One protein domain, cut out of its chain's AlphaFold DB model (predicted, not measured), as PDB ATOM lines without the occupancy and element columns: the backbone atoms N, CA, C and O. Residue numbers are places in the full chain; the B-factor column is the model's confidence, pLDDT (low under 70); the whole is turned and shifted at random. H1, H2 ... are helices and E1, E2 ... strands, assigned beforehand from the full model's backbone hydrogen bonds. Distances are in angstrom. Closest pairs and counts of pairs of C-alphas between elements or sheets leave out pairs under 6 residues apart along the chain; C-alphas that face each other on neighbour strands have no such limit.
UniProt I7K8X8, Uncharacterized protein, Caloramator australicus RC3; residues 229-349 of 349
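This is residues 229 to 349 of the 349 residues of an uncharacterized protein of Caloramator australicus RC3 (UniProt I7K8X8). Two four-stranded sheets lie partly face to face as a loose, incomplete sandwich: the long sheet E1, E3, E6, E5 makes one layer, and the shorter, more twisted sheet E2, E8, E7, E4 covers part of it, toward the end where E1 and E6 finish and E3 begins. H3 and H4 sit at the end of the second sheet where E4 begins and E7 ends, and H1 and H2 pack on each other past the opposite end of the first sheet. The printed part has 121 residues with four named helices and eight named strands, in the order H1 E1 E2 E3 H2 H3 E4 E5 E6 E7 H4 E8; the class is mixed, helices and strands. The first sheet is antiparallel throughout and the second, in the order E2, E8, E7, E4, is mixed. The whole is compact, with a radius of gyration of the C-alphas of 15.3 A, and elongated, spanning 50 by 28 by 22 A.

Start with the first sheet, where E3, residues 258 to 265, is an inner strand. Beside it runs the edge strand E1, residues 235 to 240, antiparallel at 173 degrees; look at N 237 and O 263, 2.9 A apart. Next to E3 comes E6, residues 309 to 316, antiparallel at 169 degrees, with N 260 and O 314 at 2.9 A. E5, residues 299 to 305, is the other edge strand and forms a hairpin with E6; N 302 and O 313 are 2.9 A apart. In the second sheet find E8, residues 343 to 348, parallel to the edge strand E2, residues 250 to 253, at 25 degrees, with N 251 and O 345 at 2.9 A. On its other side E8 has E7, residues 324 to 329, antiparallel at 158 degrees, with N 346 and O 325 at 2.8 A. E7 is antiparallel to the edge strand E4, residues 289 to 292, at 154 degrees, with N 290 and O 328 at 2.8 A. This sheet is only just strongly twisted, its C-alphas lying up to 4.4 A off the best plane. Between the sheets, E3 and E4 are only just apart, their closest C-alphas being 8.0 A from each other. H4, residues 331 to 337, only grazes both sheets, with residues 333 to 337; its closest C-alphas with E1 are those of Leu 337 and Tyr 236, 6.3 A. H3, residues 285 to 288, only grazes the first sheet, and is close to H4 but not clearly touching, with His 288 and Leu 333 the closest C-alphas at 6.3 A. H1, residues 229 to 233, touches H2, residues 274 to 280, the closest C-alphas being those of Lys 231 and Gly 280, 3.8 A; neither is on a sheet. Every O i to N i+4 pair is within hydrogen-bond range in H1 and H4; H2 has 1 of 3, beside 2 of 4 O i to N i+3 pairs, and H3 is too short for an O i to N i+4 pair.

Find C-alpha 229 at (146.779, 214.636, 115.413), where H1 begins. E3 starts at C-alpha 258, (149.158, 233.998, 87.069), and runs 22.4 A; E6 measures 22.6 A, E5 19.8 A, E1 16.9 A and E7 16.4 A. H2 spans 10.1 A, H4 9.9 A, E2 10.0 A and E4 9.8 A. E8 runs 16.3 A to C-alpha 348 at (150.809, 242.073, 88.818).

Look for the two C-alphas farthest apart at Pro 273 and Lys 321, 49.8 A. The printed part has no cut, and no link is long. It ends at Asn 349, the chain's last residue. Mean pLDDT of the printed part is 96.6, and no printed residue is under 70.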
ATOM      1  N   ILE A 229     145.825 215.502 116.121       94.69
ATOM      2  CA  ILE A 229     146.779 214.636 115.413       94.69
ATOM      3  C   ILE A 229     146.292 214.388 113.982       94.69
ATOM      4  O   ILE A 229     147.065 214.573 113.045       94.69
ATOM      5  N   ALA A 230     145.008 214.056 113.794       96.00
ATOM      6  CA  ALA A 230     144.440 213.835 112.466       96.00
ATOM      7  C   ALA A 230     144.616 215.070 111.587       96.00
ATOM      8  O   ALA A 230     145.086 214.958 110.463       96.00
ATOM      9  N   LYS A 231     144.313 216.262 112.110       96.50
ATOM     10  CA  LYS A 231     144.492 217.526 111.391       96.50
ATOM     11  C   LYS A 231     145.935 217.755 110.937       96.50
ATOM     12  O   LYS A 231     146.133 218.307 109.858       96.50
ATOM     13  N   ASN A 232     146.919 217.332 111.723       94.56
ATOM     14  CA  ASN A 232     148.336 217.490 111.396       94.56
ATOM     15  C   ASN A 232     148.837 216.498 110.334       94.56
ATOM     16  O   ASN A 232     149.855 216.765 109.692       94.56
ATOM     17  N   GLU A 233     148.144 215.373 110.119       95.75
ATOM     18  CA  GLU A 233     148.473 214.451 109.023       95.75
ATOM     19  C   GLU A 233     148.025 214.976 107.648       95.75
ATOM     20  O   GLU A 233     148.595 214.581 106.629       95.75
ATOM     21  N   TRP A 234     147.066 215.910 107.611       97.62
ATOM     22  CA  TRP A 234     146.635 216.598 106.393       97.62
ATOM     23  C   TRP A 234     147.435 217.881 106.181       97.62
ATOM     24  O   TRP A 234     147.384 218.812 106.988       97.62
ATOM     25  N   LYS A 235     148.160 217.957 105.064       98.06
ATOM     26  CA  LYS A 235     148.979 219.120 104.716       98.06
ATOM     27  C   LYS A 235     148.321 219.911 103.604       98.06
ATOM     28  O   LYS A 235     148.057 219.377 102.534       98.06
ATOM     29  N   TYR A 236     148.130 221.200 103.841       98.31
ATOM     30  CA  TYR A 236     147.606 222.130 102.851       98.31
ATOM     31  C   TYR A 236     148.722 223.047 102.375       98.31
ATOM     32  O   TYR A 236     149.554 223.489 103.169       98.31
ATOM     33  N   ARG A 237     148.738 223.341 101.078       98.25
ATOM     34  CA  ARG A 237     149.704 224.258 100.479       98.25
ATOM     35  C   ARG A 237     148.996 225.164  99.489       98.25
ATOM     36  O   ARG A 237     148.273 224.687  98.621       98.25
ATOM     37  N   LEU A 238     149.221 226.464  99.627       98.50
ATOM     38  CA  LEU A 238     148.769 227.476  98.682       98.50
ATOM     39  C   LEU A 238     150.004 228.092  98.032       98.50
ATOM     40  O   LEU A 238     150.880 228.597  98.732       98.50
ATOM     41  N   THR A 239     150.071 228.047  96.705       98.56
ATOM     42  CA  THR A 239     151.181 228.629  95.946       98.56
ATOM     43  C   THR A 239     150.689 229.587  94.874       98.56
ATOM     44  O   THR A 239     149.584 229.443  94.349       98.56
ATOM     45  N   ILE A 240     151.527 230.574  94.563       98.50
ATOM     46  CA  ILE A 240     151.334 231.543  93.488       98.50
ATOM     47  C   ILE A 240     152.537 231.428  92.553       98.50
ATOM     48  O   ILE A 240     153.672 231.663  92.970       98.50
ATOM     49  N   ASN A 241     152.299 231.024  91.303       97.88
ATOM     50  CA  ASN A 241     153.335 230.687  90.319       97.88
ATOM     51  C   ASN A 241     154.407 229.738  90.895       97.88
ATOM     52  O   ASN A 241     155.609 229.975  90.761       97.88
ATOM     53  N   GLY A 242     153.965 228.701  91.614       97.62
ATOM     54  CA  GLY A 242     154.831 227.692  92.232       97.62
ATOM     55  C   GLY A 242     155.586 228.136  93.491       97.62
ATOM     56  O   GLY A 242     156.341 227.339  94.051       97.62
ATOM     57  N   LYS A 243     155.399 229.375  93.968       97.94
ATOM     58  CA  LYS A 243     156.017 229.885  95.202       97.94
ATOM     59  C   LYS A 243     155.018 229.913  96.352       97.94
ATOM     60  O   LYS A 243     153.860 230.268  96.149       97.94
ATOM     61  N   ASP A 244     155.472 229.573  97.554       97.56
ATOM     62  CA  ASP A 244     154.646 229.651  98.763       97.56
ATOM     63  C   ASP A 244     154.225 231.092  99.064       97.56
ATOM     64  O   ASP A 244     154.986 232.042  98.849       97.56
ATOM     65  N   VAL A 245     153.003 231.253  99.574       97.31
ATOM     66  CA  VAL A 245     152.494 232.563  99.987       97.31
ATOM     67  C   VAL A 245     153.312 233.073 101.186       97.31
ATOM     68  O   VAL A 245     153.424 232.373 102.195       97.31
ATOM     69  N   PRO A 246     153.886 234.287 101.119       94.56
ATOM     70  CA  PRO A 246     154.641 234.862 102.221       94.56
ATOM     71  C   PRO A 246     153.727 235.249 103.394       94.56
ATOM     72  O   PRO A 246     152.550 235.561 103.222       94.56
ATOM     73  N   LYS A 247     154.296 235.312 104.606       91.50
ATOM     74  CA  LYS A 247     153.581 235.641 105.863       91.50
ATOM     75  C   LYS A 247     153.065 237.083 105.977       91.50
ATOM     76  O   LYS A 247     152.513 237.434 107.014       91.50
ATOM     77  N   ASN A 248     153.381 237.943 105.012       89.00
ATOM     78  CA  ASN A 248     152.820 239.292 104.897       89.00
ATOM     79  C   ASN A 248     151.662 239.345 103.885       89.00
ATOM     80  O   ASN A 248     151.133 240.424 103.639       89.00
ATOM     81  N   GLU A 249     151.325 238.203 103.270       91.62
ATOM     82  CA  GLU A 249     150.158 237.983 102.413       91.62
ATOM     83  C   GLU A 249     150.037 238.927 101.203       91.62
ATOM     84  O   GLU A 249     148.994 238.981 100.549       91.62
ATOM     85  N   VAL A 250     151.116 239.635 100.856       96.25
ATOM     86  CA  VAL A 250     151.233 240.445  99.642       96.25
ATOM     87  C   VAL A 250     152.250 239.785  98.725       96.25
ATOM     88  O   VAL A 250     153.405 239.590  99.102       96.25
ATOM     89  N   VAL A 251     151.815 239.439  97.517       96.81
ATOM     90  CA  VAL A 251     152.638 238.755  96.518       96.81
ATOM     91  C   VAL A 251     152.776 239.625  95.287       96.81
ATOM     92  O   VAL A 251     151.788 240.056  94.699       96.81
ATOM     93  N   GLU A 252     154.016 239.868  94.886       97.62
ATOM     94  CA  GLU A 252     154.338 240.576  93.655       97.62
ATOM     95  C   GLU A 252     154.708 239.578  92.564       97.62
ATOM     96  O   GLU A 252     155.546 238.694  92.761       97.62
ATOM     97  N   VAL A 253     154.063 239.712  91.409       97.19
ATOM     98  CA  VAL A 253     154.233 238.803  90.278       97.19
ATOM     99  C   VAL A 253     154.609 239.613  89.045       97.19
ATOM    100  O   VAL A 253     153.837 240.446  88.584       97.19
ATOM    101  N   ASN A 254     155.787 239.335  88.483       96.69
ATOM    102  CA  ASN A 254     156.329 240.022  87.301       96.69
ATOM    103  C   ASN A 254     156.002 239.274  85.993       96.69
ATOM    104  O   ASN A 254     156.810 239.238  85.065       96.69
ATOM    105  N   THR A 255     154.859 238.589  85.942       95.94
ATOM    106  CA  THR A 255     154.427 237.790  84.789       95.94
ATOM    107  C   THR A 255     152.977 238.103  84.447       95.94
ATOM    108  O   THR A 255     152.140 238.273  85.330       95.94
ATOM    109  N   SER A 256     152.655 238.132  83.154       96.38
ATOM    110  CA  SER A 256     151.280 238.342  82.674       96.38
ATOM    111  C   SER A 256     150.374 237.131  82.907       96.38
ATOM    112  O   SER A 256     149.153 237.251  82.859       96.38
ATOM    113  N   ASN A 257     150.958 235.958  83.139       98.06
ATOM    114  CA  ASN A 257     150.226 234.751  83.493       98.06
ATOM    115  C   ASN A 257     150.362 234.525  84.995       98.06
ATOM    116  O   ASN A 257     151.461 234.634  85.547       98.06
ATOM    117  N   LEU A 258     149.238 234.237  85.637       98.31
ATOM    118  CA  LEU A 258     149.158 233.998  87.069       98.31
ATOM    119  C   LEU A 258     148.498 232.644  87.291       98.31
ATOM    120  O   LEU A 258     147.417 232.377  86.776       98.31
ATOM    121  N   GLU A 259     149.148 231.813  88.083       98.56
ATOM    122  CA  GLU A 259     148.672 230.515  88.512       98.56
ATOM    123  C   GLU A 259     148.584 230.505  90.037       98.56
ATOM    124  O   GLU A 259     149.541 230.843  90.734       98.56
ATOM    125  N   ILE A 260     147.418 230.130  90.548       98.62
ATOM    126  CA  ILE A 260     147.159 229.965  91.977       98.62
ATOM    127  C   ILE A 260     146.797 228.502  92.190       98.62
ATOM    128  O   ILE A 260     145.829 228.029  91.600       98.62
ATOM    129  N   VAL A 261     147.540 227.795  93.035       98.62
ATOM    130  CA  VAL A 261     147.320 226.367  93.303       98.62
ATOM    131  C   VAL A 261     147.072 226.173  94.785       98.62
ATOM    132  O   VAL A 261     147.948 226.479  95.593       98.62
ATOM    133  N   LEU A 262     145.903 225.638  95.130       98.62
ATOM    134  CA  LEU A 262     145.629 225.081  96.449       98.62
ATOM    135  C   LEU A 262     145.693 223.559  96.336       98.62
ATOM    136  O   LEU A 262     144.924 222.964  95.586       98.62
ATOM    137  N   SER A 263     146.602 222.938  97.078       98.38
ATOM    138  CA  SER A 263     146.741 221.485  97.136       98.38
ATOM    139  C   SER A 263     146.564 220.969  98.552       98.38
ATOM    140  O   SER A 263     147.042 221.596  99.504       98.38
ATOM    141  N   GLU A 264     145.967 219.792  98.670       98.00
ATOM    142  CA  GLU A 264     145.986 218.986  99.881       98.00
ATOM    143  C   GLU A 264     146.831 217.731  99.665       98.00
ATOM    144  O   GLU A 264     146.867 217.146  98.586       98.00
ATOM    145  N   THR A 265     147.596 217.361 100.683       97.62
ATOM    146  CA  THR A 265     148.479 216.200 100.676       97.62
ATOM    147  C   THR A 265     148.200 215.368 101.907       97.62
ATOM    148  O   THR A 265     148.115 215.888 103.021       97.62
ATOM    149  N   GLN A 266     148.099 214.068 101.684       94.69
ATOM    150  CA  GLN A 266     147.701 213.086 102.672       94.69
ATOM    151  C   GLN A 266     148.818 212.038 102.832       94.69
ATOM    152  O   GLN A 266     149.611 211.817 101.911       94.69
ATOM    153  N   SER A 267     148.923 211.390 103.996       91.19
ATOM    154  CA  SER A 267     149.903 210.308 104.175       91.19
ATOM    155  C   SER A 267     149.496 209.086 103.349       91.19
ATOM    156  O   SER A 267     148.342 208.669 103.390       91.19
ATOM    157  N   ALA A 268     150.447 208.456 102.651       90.94
ATOM    158  CA  ALA A 268     150.207 207.171 101.979       90.94
ATOM    159  C   ALA A 268     149.832 206.054 102.975       90.94
ATOM    160  O   ALA A 268     149.160 205.089 102.618       90.94
ATOM    161  N   TYR A 269     150.274 206.205 104.227       89.62
ATOM    162  CA  TYR A 269     150.026 205.283 105.326       89.62
ATOM    163  C   TYR A 269     149.633 206.112 106.558       89.62
ATOM    164  O   TYR A 269     150.518 206.529 107.314       89.62
ATOM    165  N   PRO A 270     148.341 206.449 106.736       91.75
ATOM    166  CA  PRO A 270     147.896 207.202 107.906       91.75
ATOM    167  C   PRO A 270     148.157 206.390 109.177       91.75
ATOM    168  O   PRO A 270     147.924 205.176 109.197       91.75
ATOM    169  N   MET A 271     148.659 207.036 110.234       88.69
ATOM    170  CA  MET A 271     148.905 206.334 111.502       88.69
ATOM    171  C   MET A 271     147.600 206.108 112.264       88.69
ATOM    172  O   MET A 271     147.470 205.136 113.010       88.69
ATOM    173  N   LEU A 272     146.629 207.004 112.071       91.06
ATOM    174  CA  LEU A 272     145.330 206.959 112.728       91.06
ATOM    175  C   LEU A 272     144.360 205.978 112.048       91.06
ATOM    176  O   LEU A 272     144.427 205.771 110.834       91.06
ATOM    177  N   PRO A 273     143.382 205.420 112.794       90.50
ATOM    178  CA  PRO A 273     142.256 204.719 112.188       90.50
ATOM    179  C   PRO A 273     141.546 205.628 111.184       90.50
ATOM    180  O   PRO A 273     141.344 206.814 111.461       90.50
ATOM    181  N   ILE A 274     141.135 205.068 110.044       90.75
ATOM    182  CA  ILE A 274     140.606 205.841 108.912       90.75
ATOM    183  C   ILE A 274     139.410 206.726 109.306       90.75
ATOM    184  O   ILE A 274     139.261 207.840 108.808       90.75
ATOM    185  N   GLU A 275     138.596 206.282 110.269       91.50
ATOM    186  CA  GLU A 275     137.420 207.018 110.737       91.50
ATOM    187  C   GLU A 275     137.780 208.277 111.541       91.50
ATOM    188  O   GLU A 275     136.980 209.208 111.630       91.50
ATOM    189  N   ILE A 276     138.963 208.298 112.157       93.62
ATOM    190  CA  ILE A 276     139.503 209.451 112.886       93.62
ATOM    191  C   ILE A 276     140.318 210.313 111.927       93.62
ATOM    192  O   ILE A 276     140.119 211.523 111.883       93.62
ATOM    193  N   TYR A 277     141.174 209.681 111.123       95.38
ATOM    194  CA  TYR A 277     142.006 210.332 110.116       95.38
ATOM    195  C   TYR A 277     141.196 211.259 109.200       95.38
ATOM    196  O   TYR A 277     141.520 212.439 109.064       95.38
ATOM    197  N   ASN A 278     140.083 210.762 108.652       95.69
ATOM    198  CA  ASN A 278     139.232 211.527 107.739       95.69
ATOM    199  C   ASN A 278     138.563 212.742 108.401       95.69
ATOM    200  O   ASN A 278     138.178 213.678 107.708       95.69
ATOM    201  N   LYS A 279     138.434 212.770 109.735       96.44
ATOM    202  CA  LYS A 279     137.909 213.943 110.457       96.44
ATOM    203  C   LYS A 279     138.918 215.091 110.520       96.44
ATOM    204  O   LYS A 279     138.531 216.210 110.835       96.44
ATOM    205  N   GLY A 280     140.197 214.814 110.258       96.94
ATOM    206  CA  GLY A 280     141.253 215.820 110.203       96.94
ATOM    207  C   GLY A 280     141.263 216.650 108.916       96.94
ATOM    208  O   GLY A 280     141.828 217.749 108.920       96.94
ATOM    209  N   ALA A 281     140.642 216.151 107.843       97.81
ATOM    210  CA  ALA A 281     140.578 216.818 106.547       97.81
ATOM    211  C   ALA A 281     139.653 218.044 106.573       97.81
ATOM    212  O   ALA A 281     138.638 218.060 107.273       97.81
ATOM    213  N   LEU A 282     139.967 219.051 105.757       97.69
ATOM    214  CA  LEU A 282     139.026 220.109 105.400       97.69
ATOM    215  C   LEU A 282     137.941 219.518 104.500       97.69
ATOM    216  O   LEU A 282     138.214 219.042 103.398       97.69
ATOM    217  N   LYS A 283     136.689 219.560 104.956       96.31
ATOM    218  CA  LYS A 283     135.561 219.110 104.139       96.31
ATOM    219  C   LYS A 283     135.402 220.051 102.946       96.31
ATOM    220  O   LYS A 283     135.225 221.244 103.146       96.31
ATOM    221  N   ASN A 284     135.412 219.507 101.728       95.69
ATOM    222  CA  ASN A 284     135.348 220.292 100.491       95.69
ATOM    223  C   ASN A 284     136.413 221.406 100.461       95.69
ATOM    224  O   ASN A 284     136.073 222.576 100.289       95.69
ATOM    225  N   TYR A 285     137.695 221.082 100.656       96.44
ATOM    226  CA  TYR A 285     138.765 222.080 100.811       96.44
ATOM    227  C   TYR A 285     138.796 223.161  99.706       96.44
ATOM    228  O   TYR A 285     139.178 224.301  99.967       96.44
ATOM    229  N   GLN A 286     138.341 222.852  98.489       96.56
ATOM    230  CA  GLN A 286     138.198 223.807  97.389       96.56
ATOM    231  C   GLN A 286     137.217 224.958  97.679       96.56
ATOM    232  O   GLN A 286     137.350 226.039  97.113       96.56
ATOM    233  N   GLU A 287     136.249 224.763  98.575       97.56
ATOM    234  CA  GLU A 287     135.302 225.792  99.028       97.56
ATOM    235  C   GLU A 287     135.933 226.743 100.057       97.56
ATOM    236  O   GLU A 287     135.399 227.821 100.327       97.56
ATOM    237  N   HIS A 288     137.099 226.387 100.609       98.25
ATOM    238  CA  HIS A 288     137.819 227.215 101.576       98.25
ATOM    239  C   HIS A 288     138.631 228.340 100.921       98.25
ATOM    240  O   HIS A 288     139.235 229.144 101.636       98.25
ATOM    241  N   ILE A 289     138.635 228.424  99.588       98.31
ATOM    242  CA  ILE A 289     139.304 229.462  98.806       98.31
ATOM    243  C   ILE A 289     138.313 230.145  97.858       98.31
ATOM    244  O   ILE A 289     137.546 229.510  97.140       98.31
ATOM    245  N   LYS A 290     138.335 231.479  97.834       98.38
ATOM    246  CA  LYS A 290     137.532 232.297  96.926       98.38
ATOM    247  C   LYS A 290     138.409 233.313  96.219       98.38
ATOM    248  O   LYS A 290     139.028 234.166  96.858       98.38
ATOM    249  N   ILE A 291     138.403 233.262  94.892       98.19
ATOM    250  CA  ILE A 291     139.129 234.219  94.064       98.19
ATOM    251  C   ILE A 291     138.265 235.460  93.819       98.19
ATOM    252  O   ILE A 291     137.102 235.372  93.426       98.19
ATOM    253  N   MET A 292     138.839 236.629  94.081       98.06
ATOM    254  CA  MET A 292     138.228 237.942  93.916       98.06
ATOM    255  C   MET A 292     139.055 238.733  92.899       98.06
ATOM    256  O   MET A 292     140.074 239.341  93.231       98.06
ATOM    257  N   ALA A 293     138.615 238.707  91.645       96.56
ATOM    258  CA  ALA A 293     139.216 239.451  90.543       96.56
ATOM    259  C   ALA A 293     138.194 240.428  89.929       96.56
ATOM    260  O   ALA A 293     136.982 240.209  90.049       96.56
ATOM    261  N   PRO A 294     138.645 241.509  89.263       95.75
ATOM    262  CA  PRO A 294     137.779 242.344  88.435       95.75
ATOM    263  C   PRO A 294     136.940 241.507  87.460       95.75
ATOM    264  O   PRO A 294     137.464 240.597  86.826       95.75
ATOM    265  N   LYS A 295     135.656 241.850  87.281       94.94
ATOM    266  CA  LYS A 295     134.720 241.097  86.413       94.94
ATOM    267  C   LYS A 295     135.194 240.941  84.961       94.94
ATOM    268  O   LYS A 295     134.751 240.033  84.268       94.94
ATOM    269  N   SER A 296     136.053 241.844  84.488       95.31
ATOM    270  CA  SER A 296     136.639 241.804  83.146       95.31
ATOM    271  C   SER A 296     137.719 240.731  82.981       95.31
ATOM    272  O   SER A 296     138.059 240.385  81.852       95.31
ATOM    273  N   ILE A 297     138.265 240.210  84.081       96.50
ATOM    274  CA  ILE A 297     139.321 239.205  84.079       96.50
ATOM    275  C   ILE A 297     138.685 237.828  84.225       96.50
ATOM    276  O   ILE A 297     137.980 237.547  85.192       96.50
ATOM    277  N   LYS A 298     138.967 236.961  83.255       97.56
ATOM    278  CA  LYS A 298     138.577 235.552  83.280       97.56
ATOM    279  C   LYS A 298     139.750 234.693  83.739       97.56
ATOM    280  O   LYS A 298     140.908 235.070  83.554       97.56
ATOM    281  N   TYR A 299     139.429 233.540  84.303       98.00
ATOM    282  CA  TYR A 299     140.389 232.508  84.659       98.00
ATOM    283  C   TYR A 299     139.794 231.130  84.399       98.00
ATOM    284  O   TYR A 299     138.575 230.953  84.454       98.00
ATOM    285  N   ASP A 300     140.677 230.178  84.133       98.06
ATOM    286  CA  ASP A 300     140.349 228.765  83.988       98.06
ATOM    287  C   ASP A 300     140.512 228.075  85.354       98.06
ATOM    288  O   ASP A 300     141.371 228.467  86.151       98.06
ATOM    289  N   ILE A 301     139.688 227.061  85.634       98.00
ATOM    290  CA  ILE A 301     139.804 226.219  86.832       98.00
ATOM    291  C   ILE A 301     140.154 224.807  86.382       98.00
ATOM    292  O   ILE A 301     139.391 224.199  85.634       98.00
ATOM    293  N   ASN A 302     141.272 224.279  86.874       97.75
ATOM    294  CA  ASN A 302     141.678 222.896  86.648       97.75
ATOM    295  C   ASN A 302     141.754 222.162  87.987       97.75
ATOM    296  O   ASN A 302     142.211 222.726  88.978       97.75
ATOM    297  N   ALA A 303     141.338 220.901  88.011       96.94
ATOM    298  CA  ALA A 303     141.536 220.016  89.150       96.94
ATOM    299  C   ALA A 303     142.476 218.882  88.738       96.94
ATOM    300  O   ALA A 303     142.357 218.344  87.636       96.94
ATOM    301  N   ALA A 304     143.400 218.521  89.620       95.56
ATOM    302  CA  ALA A 304     144.243 217.346  89.458       95.56
ATOM    303  C   ALA A 304     144.081 216.471  90.694       95.56
ATOM    304  O   ALA A 304     144.194 216.972  91.812       95.56
ATOM    305  N   SER A 305     143.814 215.185  90.476       95.88
ATOM    306  CA  SER A 305     143.662 214.211  91.549       95.88
ATOM    307  C   SER A 305     144.690 213.101  91.421       95.88
ATOM    308  O   SER A 305     144.948 212.594  90.325       95.88
ATOM    309  N   GLY A 306     145.301 212.756  92.546       93.88
ATOM    310  CA  GLY A 306     146.318 211.726  92.668       93.88
ATOM    311  C   GLY A 306     146.088 210.885  93.918       93.88
ATOM    312  O   GLY A 306     145.276 211.210  94.771       93.88
ATOM    313  N   THR A 307     146.830 209.786  94.069       91.25
ATOM    314  CA  THR A 307     146.635 208.864  95.206       91.25
ATOM    315  C   THR A 307     146.873 209.523  96.569       91.25
ATOM    316  O   THR A 307     146.250 209.146  97.560       91.25
ATOM    317  N   ILE A 308     147.793 210.490  96.635       95.31
ATOM    318  CA  ILE A 308     148.197 211.146  97.891       95.31
ATOM    319  C   ILE A 308     148.121 212.675  97.859       95.31
ATOM    320  O   ILE A 308     148.353 213.316  98.881       95.31
ATOM    321  N   VAL A 309     147.851 213.261  96.693       97.06
ATOM    322  CA  VAL A 309     147.809 214.710  96.493       97.06
ATOM    323  C   VAL A 309     146.652 215.030  95.572       97.06
ATOM    324  O   VAL A 309     146.619 214.534  94.448       97.06
ATOM    325  N   ASP A 310     145.784 215.920  96.030       97.44
ATOM    326  CA  ASP A 310     144.744 216.541  95.222       97.44
ATOM    327  C   ASP A 310     145.005 218.048  95.148       97.44
ATOM    328  O   ASP A 310     145.597 218.651  96.049       97.44
ATOM    329  N   SER A 311     144.612 218.683  94.045       98.12
ATOM    330  CA  SER A 311     144.768 220.129  93.885       98.12
ATOM    331  C   SER A 311     143.692 220.762  93.016       98.12
ATOM    332  O   SER A 311     143.181 220.150  92.075       98.12
ATOM    333  N   ILE A 312     143.421 222.034  93.302       98.50
ATOM    334  CA  ILE A 312     142.662 222.947  92.455       98.50
ATOM    335  C   ILE A 312     143.562 224.107  92.025       98.50
ATOM    336  O   ILE A 312     144.323 224.665  92.820       98.50
ATOM    337  N   GLN A 313     143.487 224.452  90.746       98.50
ATOM    338  CA  GLN A 313     144.355 225.423  90.095       98.50
ATOM    339  C   GLN A 313     143.503 226.488  89.413       98.50
ATOM    340  O   GLN A 313     142.574 226.163  88.676       98.50
ATOM    341  N   TYR A 314     143.843 227.755  89.630       98.50
ATOM    342  CA  TYR A 314     143.220 228.907  88.989       98.50
ATOM    343  C   TYR A 314     144.244 229.569  88.076       98.50
ATOM    344  O   TYR A 314     145.261 230.078  88.552       98.50
ATOM    345  N   GLN A 315     143.977 229.561  86.774       98.50
ATOM    346  CA  GLN A 315     144.912 230.042  85.764       98.50
ATOM    347  C   GLN A 315     144.374 231.288  85.069       98.50
ATOM    348  O   GLN A 315     143.345 231.272  84.398       98.50
ATOM    349  N   PHE A 316     145.118 232.375  85.204       98.44
ATOM    350  CA  PHE A 316     144.881 233.652  84.558       98.44
ATOM    351  C   PHE A 316     145.892 233.843  83.434       98.44
ATOM    352  O   PHE A 316     147.086 233.581  83.600       98.44
ATOM    353  N   LYS A 317     145.422 234.365  82.303       97.88
ATOM    354  CA  LYS A 317     146.251 234.630  81.125       97.88
ATOM    355  C   LYS A 317     146.179 236.107  80.763       97.88
ATOM    356  O   LYS A 317     145.112 236.712  80.852       97.88
ATOM    357  N   ASN A 318     147.297 236.660  80.297       97.06
ATOM    358  CA  ASN A 318     147.378 238.017  79.738       97.06
ATOM    359  C   ASN A 318     146.897 239.135  80.692       97.06
ATOM    360  O   ASN A 318     146.235 240.087  80.269       97.06
ATOM    361  N   LEU A 319     147.217 239.034  81.984       97.31
ATOM    362  CA  LEU A 319     146.950 240.085  82.963       97.31
ATOM    363  C   LEU A 319     147.753 241.347  82.636       97.31
ATOM    364  O   LEU A 319     148.945 241.290  82.328       97.31
ATOM    365  N   LYS A 320     147.095 242.507  82.724       97.50
ATOM    366  CA  LYS A 320     147.746 243.809  82.540       97.50
ATOM    367  C   LYS A 320     148.537 244.180  83.794       97.50
ATOM    368  O   LYS A 320     148.059 243.957  84.906       97.50
ATOM    369  N   LYS A 321     149.691 244.821  83.625       97.69
ATOM    370  CA  LYS A 321     150.413 245.488  84.719       97.69
ATOM    371  C   LYS A 321     149.485 246.402  85.531       97.69
ATOM    372  O   LYS A 321     148.654 247.110  84.965       97.69
ATOM    373  N   GLY A 322     149.623 246.366  86.853       97.06
ATOM    374  CA  GLY A 322     148.771 247.066  87.817       97.06
ATOM    375  C   GLY A 322     147.484 246.316  88.185       97.06
ATOM    376  O   GLY A 322     146.719 246.792  89.026       97.06
ATOM    377  N   THR A 323     147.231 245.145  87.590       97.81
ATOM    378  CA  THR A 323     146.098 244.288  87.959       97.81
ATOM    379  C   THR A 323     146.259 243.781  89.391       97.81
ATOM    380  O   THR A 323     147.325 243.294  89.766       97.81
ATOM    381  N   LYS A 324     145.173 243.839  90.173       98.19
ATOM    382  CA  LYS A 324     145.101 243.268  91.522       98.19
ATOM    383  C   LYS A 324     144.153 242.076  91.545       98.19
ATOM    384  O   LYS A 324     142.978 242.221  91.206       98.19
ATOM    385  N   VAL A 325     144.658 240.922  91.971       98.00
ATOM    386  CA  VAL A 325     143.859 239.720  92.256       98.00
ATOM    387  C   VAL A 325     143.901 239.481  93.757       98.00
ATOM    388  O   VAL A 325     144.964 239.542  94.368       98.00
ATOM    389  N   GLN A 326     142.747 239.243  94.371       98.38
ATOM    390  CA  GLN A 326     142.651 238.944  95.794       98.38
ATOM    391  C   GLN A 326     142.181 237.508  95.997       98.38
ATOM    392  O   GLN A 326     141.318 237.015  95.271       98.38
ATOM    393  N   ILE A 327     142.730 236.843  97.006       98.44
ATOM    394  CA  ILE A 327     142.273 235.535  97.464       98.44
ATOM    395  C   ILE A 327     141.706 235.724  98.865       98.44
ATOM    396  O   ILE A 327     142.399 236.227  99.751       98.44
ATOM    397  N   LYS A 328     140.458 235.304  99.067       98.44
ATOM    398  CA  LYS A 328     139.856 235.169 100.392       98.44
ATOM    399  C   LYS A 328     139.858 233.699 100.790       98.44
ATOM    400  O   LYS A 328     139.321 232.876 100.053       98.44
ATOM    401  N   ILE A 329     140.420 233.384 101.950       98.56
ATOM    402  CA  ILE A 329     140.392 232.044 102.545       98.56
ATOM    403  C   ILE A 329     139.573 232.035 103.838       98.56
ATOM    404  O   ILE A 329     139.335 233.081 104.447       98.56
ATOM    405  N   THR A 330     139.101 230.862 104.249       98.50
ATOM    406  CA  THR A 330     138.419 230.690 105.542       98.50
ATOM    407  C   THR A 330     139.411 230.708 106.707       98.50
ATOM    408  O   THR A 330     140.605 230.462 106.521       98.50
ATOM    409  N   ASP A 331     138.923 230.957 107.929       98.25
ATOM    410  CA  ASP A 331     139.765 230.931 109.133       98.25
ATOM    411  C   ASP A 331     140.443 229.576 109.345       98.25
ATOM    412  O   ASP A 331     141.595 229.524 109.775       98.25
ATOM    413  N   GLU A 332     139.753 228.486 109.003       97.69
ATOM    414  CA  GLU A 332     140.311 227.145 109.132       97.69
ATOM    415  C   GLU A 332     141.484 226.936 108.166       97.69
ATOM    416  O   GLU A 332     142.562 226.529 108.594       97.69
ATOM    417  N   LEU A 333     141.329 227.293 106.884       98.00
ATOM    418  CA  LEU A 333     142.422 227.174 105.916       98.00
ATOM    419  C   LEU A 333     143.580 228.125 106.255       98.00
ATOM    420  O   LEU A 333     144.737 227.729 106.135       98.00
ATOM    421  N   LYS A 334     143.300 229.338 106.756       97.69
ATOM    422  CA  LYS A 334     144.336 230.249 107.272       97.69
ATOM    423  C   LYS A 334     145.169 229.581 108.367       97.69
ATOM    424  O   LYS A 334     146.396 229.650 108.312       97.69
ATOM    425  N   GLN A 335     144.521 228.937 109.341       97.12
ATOM    426  CA  GLN A 335     145.218 228.223 110.414       97.12
ATOM    427  C   GLN A 335     146.075 227.081 109.855       97.12
ATOM    428  O   GLN A 335     147.241 226.972 110.226       97.12
ATOM    429  N   ARG A 336     145.546 226.285 108.912       97.00
ATOM    430  CA  ARG A 336     146.297 225.189 108.266       97.00
ATOM    431  C   ARG A 336     147.509 225.671 107.470       97.00
ATOM    432  O   ARG A 336     148.533 224.998 107.461       97.00
ATOM    433  N   LEU A 337     147.404 226.828 106.820       96.75
ATOM    434  CA  LEU A 337     148.493 227.448 106.058       96.75
ATOM    435  C   LEU A 337     149.446 228.279 106.934       96.75
ATOM    436  O   LEU A 337     150.448 228.780 106.429       96.75
ATOM    437  N   ASN A 338     149.149 228.437 108.231       96.50
ATOM    438  CA  ASN A 338     149.897 229.285 109.161       96.50
ATOM    439  C   ASN A 338     150.069 230.738 108.660       96.50
ATOM    440  O   ASN A 338     151.154 231.326 108.736       96.50
ATOM    441  N   LEU A 339     148.990 231.307 108.113       96.62
ATOM    442  CA  LEU A 339     148.932 232.694 107.642       96.62
ATOM    443  C   LEU A 339     148.325 233.610 108.715       96.62
ATOM    444  O   LEU A 339     147.553 233.173 109.569       96.62
ATOM    445  N   LYS A 340     148.658 234.903 108.682       96.62
ATOM    446  CA  LYS A 340     148.140 235.901 109.632       96.62
ATOM    447  C   LYS A 340     146.795 236.472 109.195       96.62
ATOM    448  O   LYS A 340     145.980 236.840 110.040       96.62
ATOM    449  N   SER A 341     146.550 236.531 107.888       97.31
ATOM    450  CA  SER A 341     145.349 237.117 107.288       97.31
ATOM    451  C   SER A 341     144.542 236.093 106.487       97.31
ATOM    452  O   SER A 341     145.087 235.156 105.911       97.31
ATOM    453  N   ASN A 342     143.223 236.304 106.415       98.06
ATOM    454  CA  ASN A 342     142.322 235.571 105.514       98.06
ATOM    455  C   ASN A 342     142.316 236.155 104.091       98.06
ATOM    456  O   ASN A 342     141.610 235.651 103.220       98.06
ATOM    457  N   MET A 343     143.029 237.259 103.872       98.31
ATOM    458  CA  MET A 343     143.094 237.978 102.606       98.31
ATOM    459  C   MET A 343     144.534 238.003 102.111       98.31
ATOM    460  O   MET A 343     145.406 238.522 102.806       98.31
ATOM    461  N   ILE A 344     144.746 237.490 100.902       98.44
ATOM    462  CA  ILE A 344     146.026 237.527 100.189       98.44
ATOM    463  C   ILE A 344     145.850 238.433  98.974       98.44
ATOM    464  O   ILE A 344     144.876 238.300  98.230       98.44
ATOM    465  N   VAL A 345     146.778 239.367  98.776       98.25
ATOM    466  CA  VAL A 345     146.745 240.336  97.676       98.25
ATOM    467  C   VAL A 345     147.883 240.043  96.713       98.25
ATOM    468  O   VAL A 345     149.044 240.001  97.107       98.25
ATOM    469  N   ILE A 346     147.550 239.876  95.438       98.31
ATOM    470  CA  ILE A 346     148.504 239.622  94.364       98.31
ATOM    471  C   ILE A 346     148.539 240.849  93.460       98.31
ATOM    472  O   ILE A 346     147.530 241.199  92.841       98.31
ATOM    473  N   ASN A 347     149.700 241.494  93.387       97.94
ATOM    474  CA  ASN A 347     149.953 242.632  92.513       97.94
ATOM    475  C   ASN A 347     150.724 242.154  91.278       97.94
ATOM    476  O   ASN A 347     151.824 241.612  91.398       97.94
ATOM    477  N   VAL A 348     150.143 242.354  90.095       97.50
ATOM    478  CA  VAL A 348     150.809 242.073  88.818       97.50
ATOM    479  C   VAL A 348     151.599 243.306  88.396       97.50
ATOM    480  O   VAL A 348     151.005 244.365  88.171       97.50
ATOM    481  N   ASN A 349     152.917 243.171  88.292       93.75
ATOM    482  CA  ASN A 349     153.860 244.267  88.058       93.75
ATOM    483  C   ASN A 349     154.366 244.367  86.622       93.75
ATOM    484  O   ASN A 349     154.263 243.390  85.851       93.75
TER     485      ASN A 349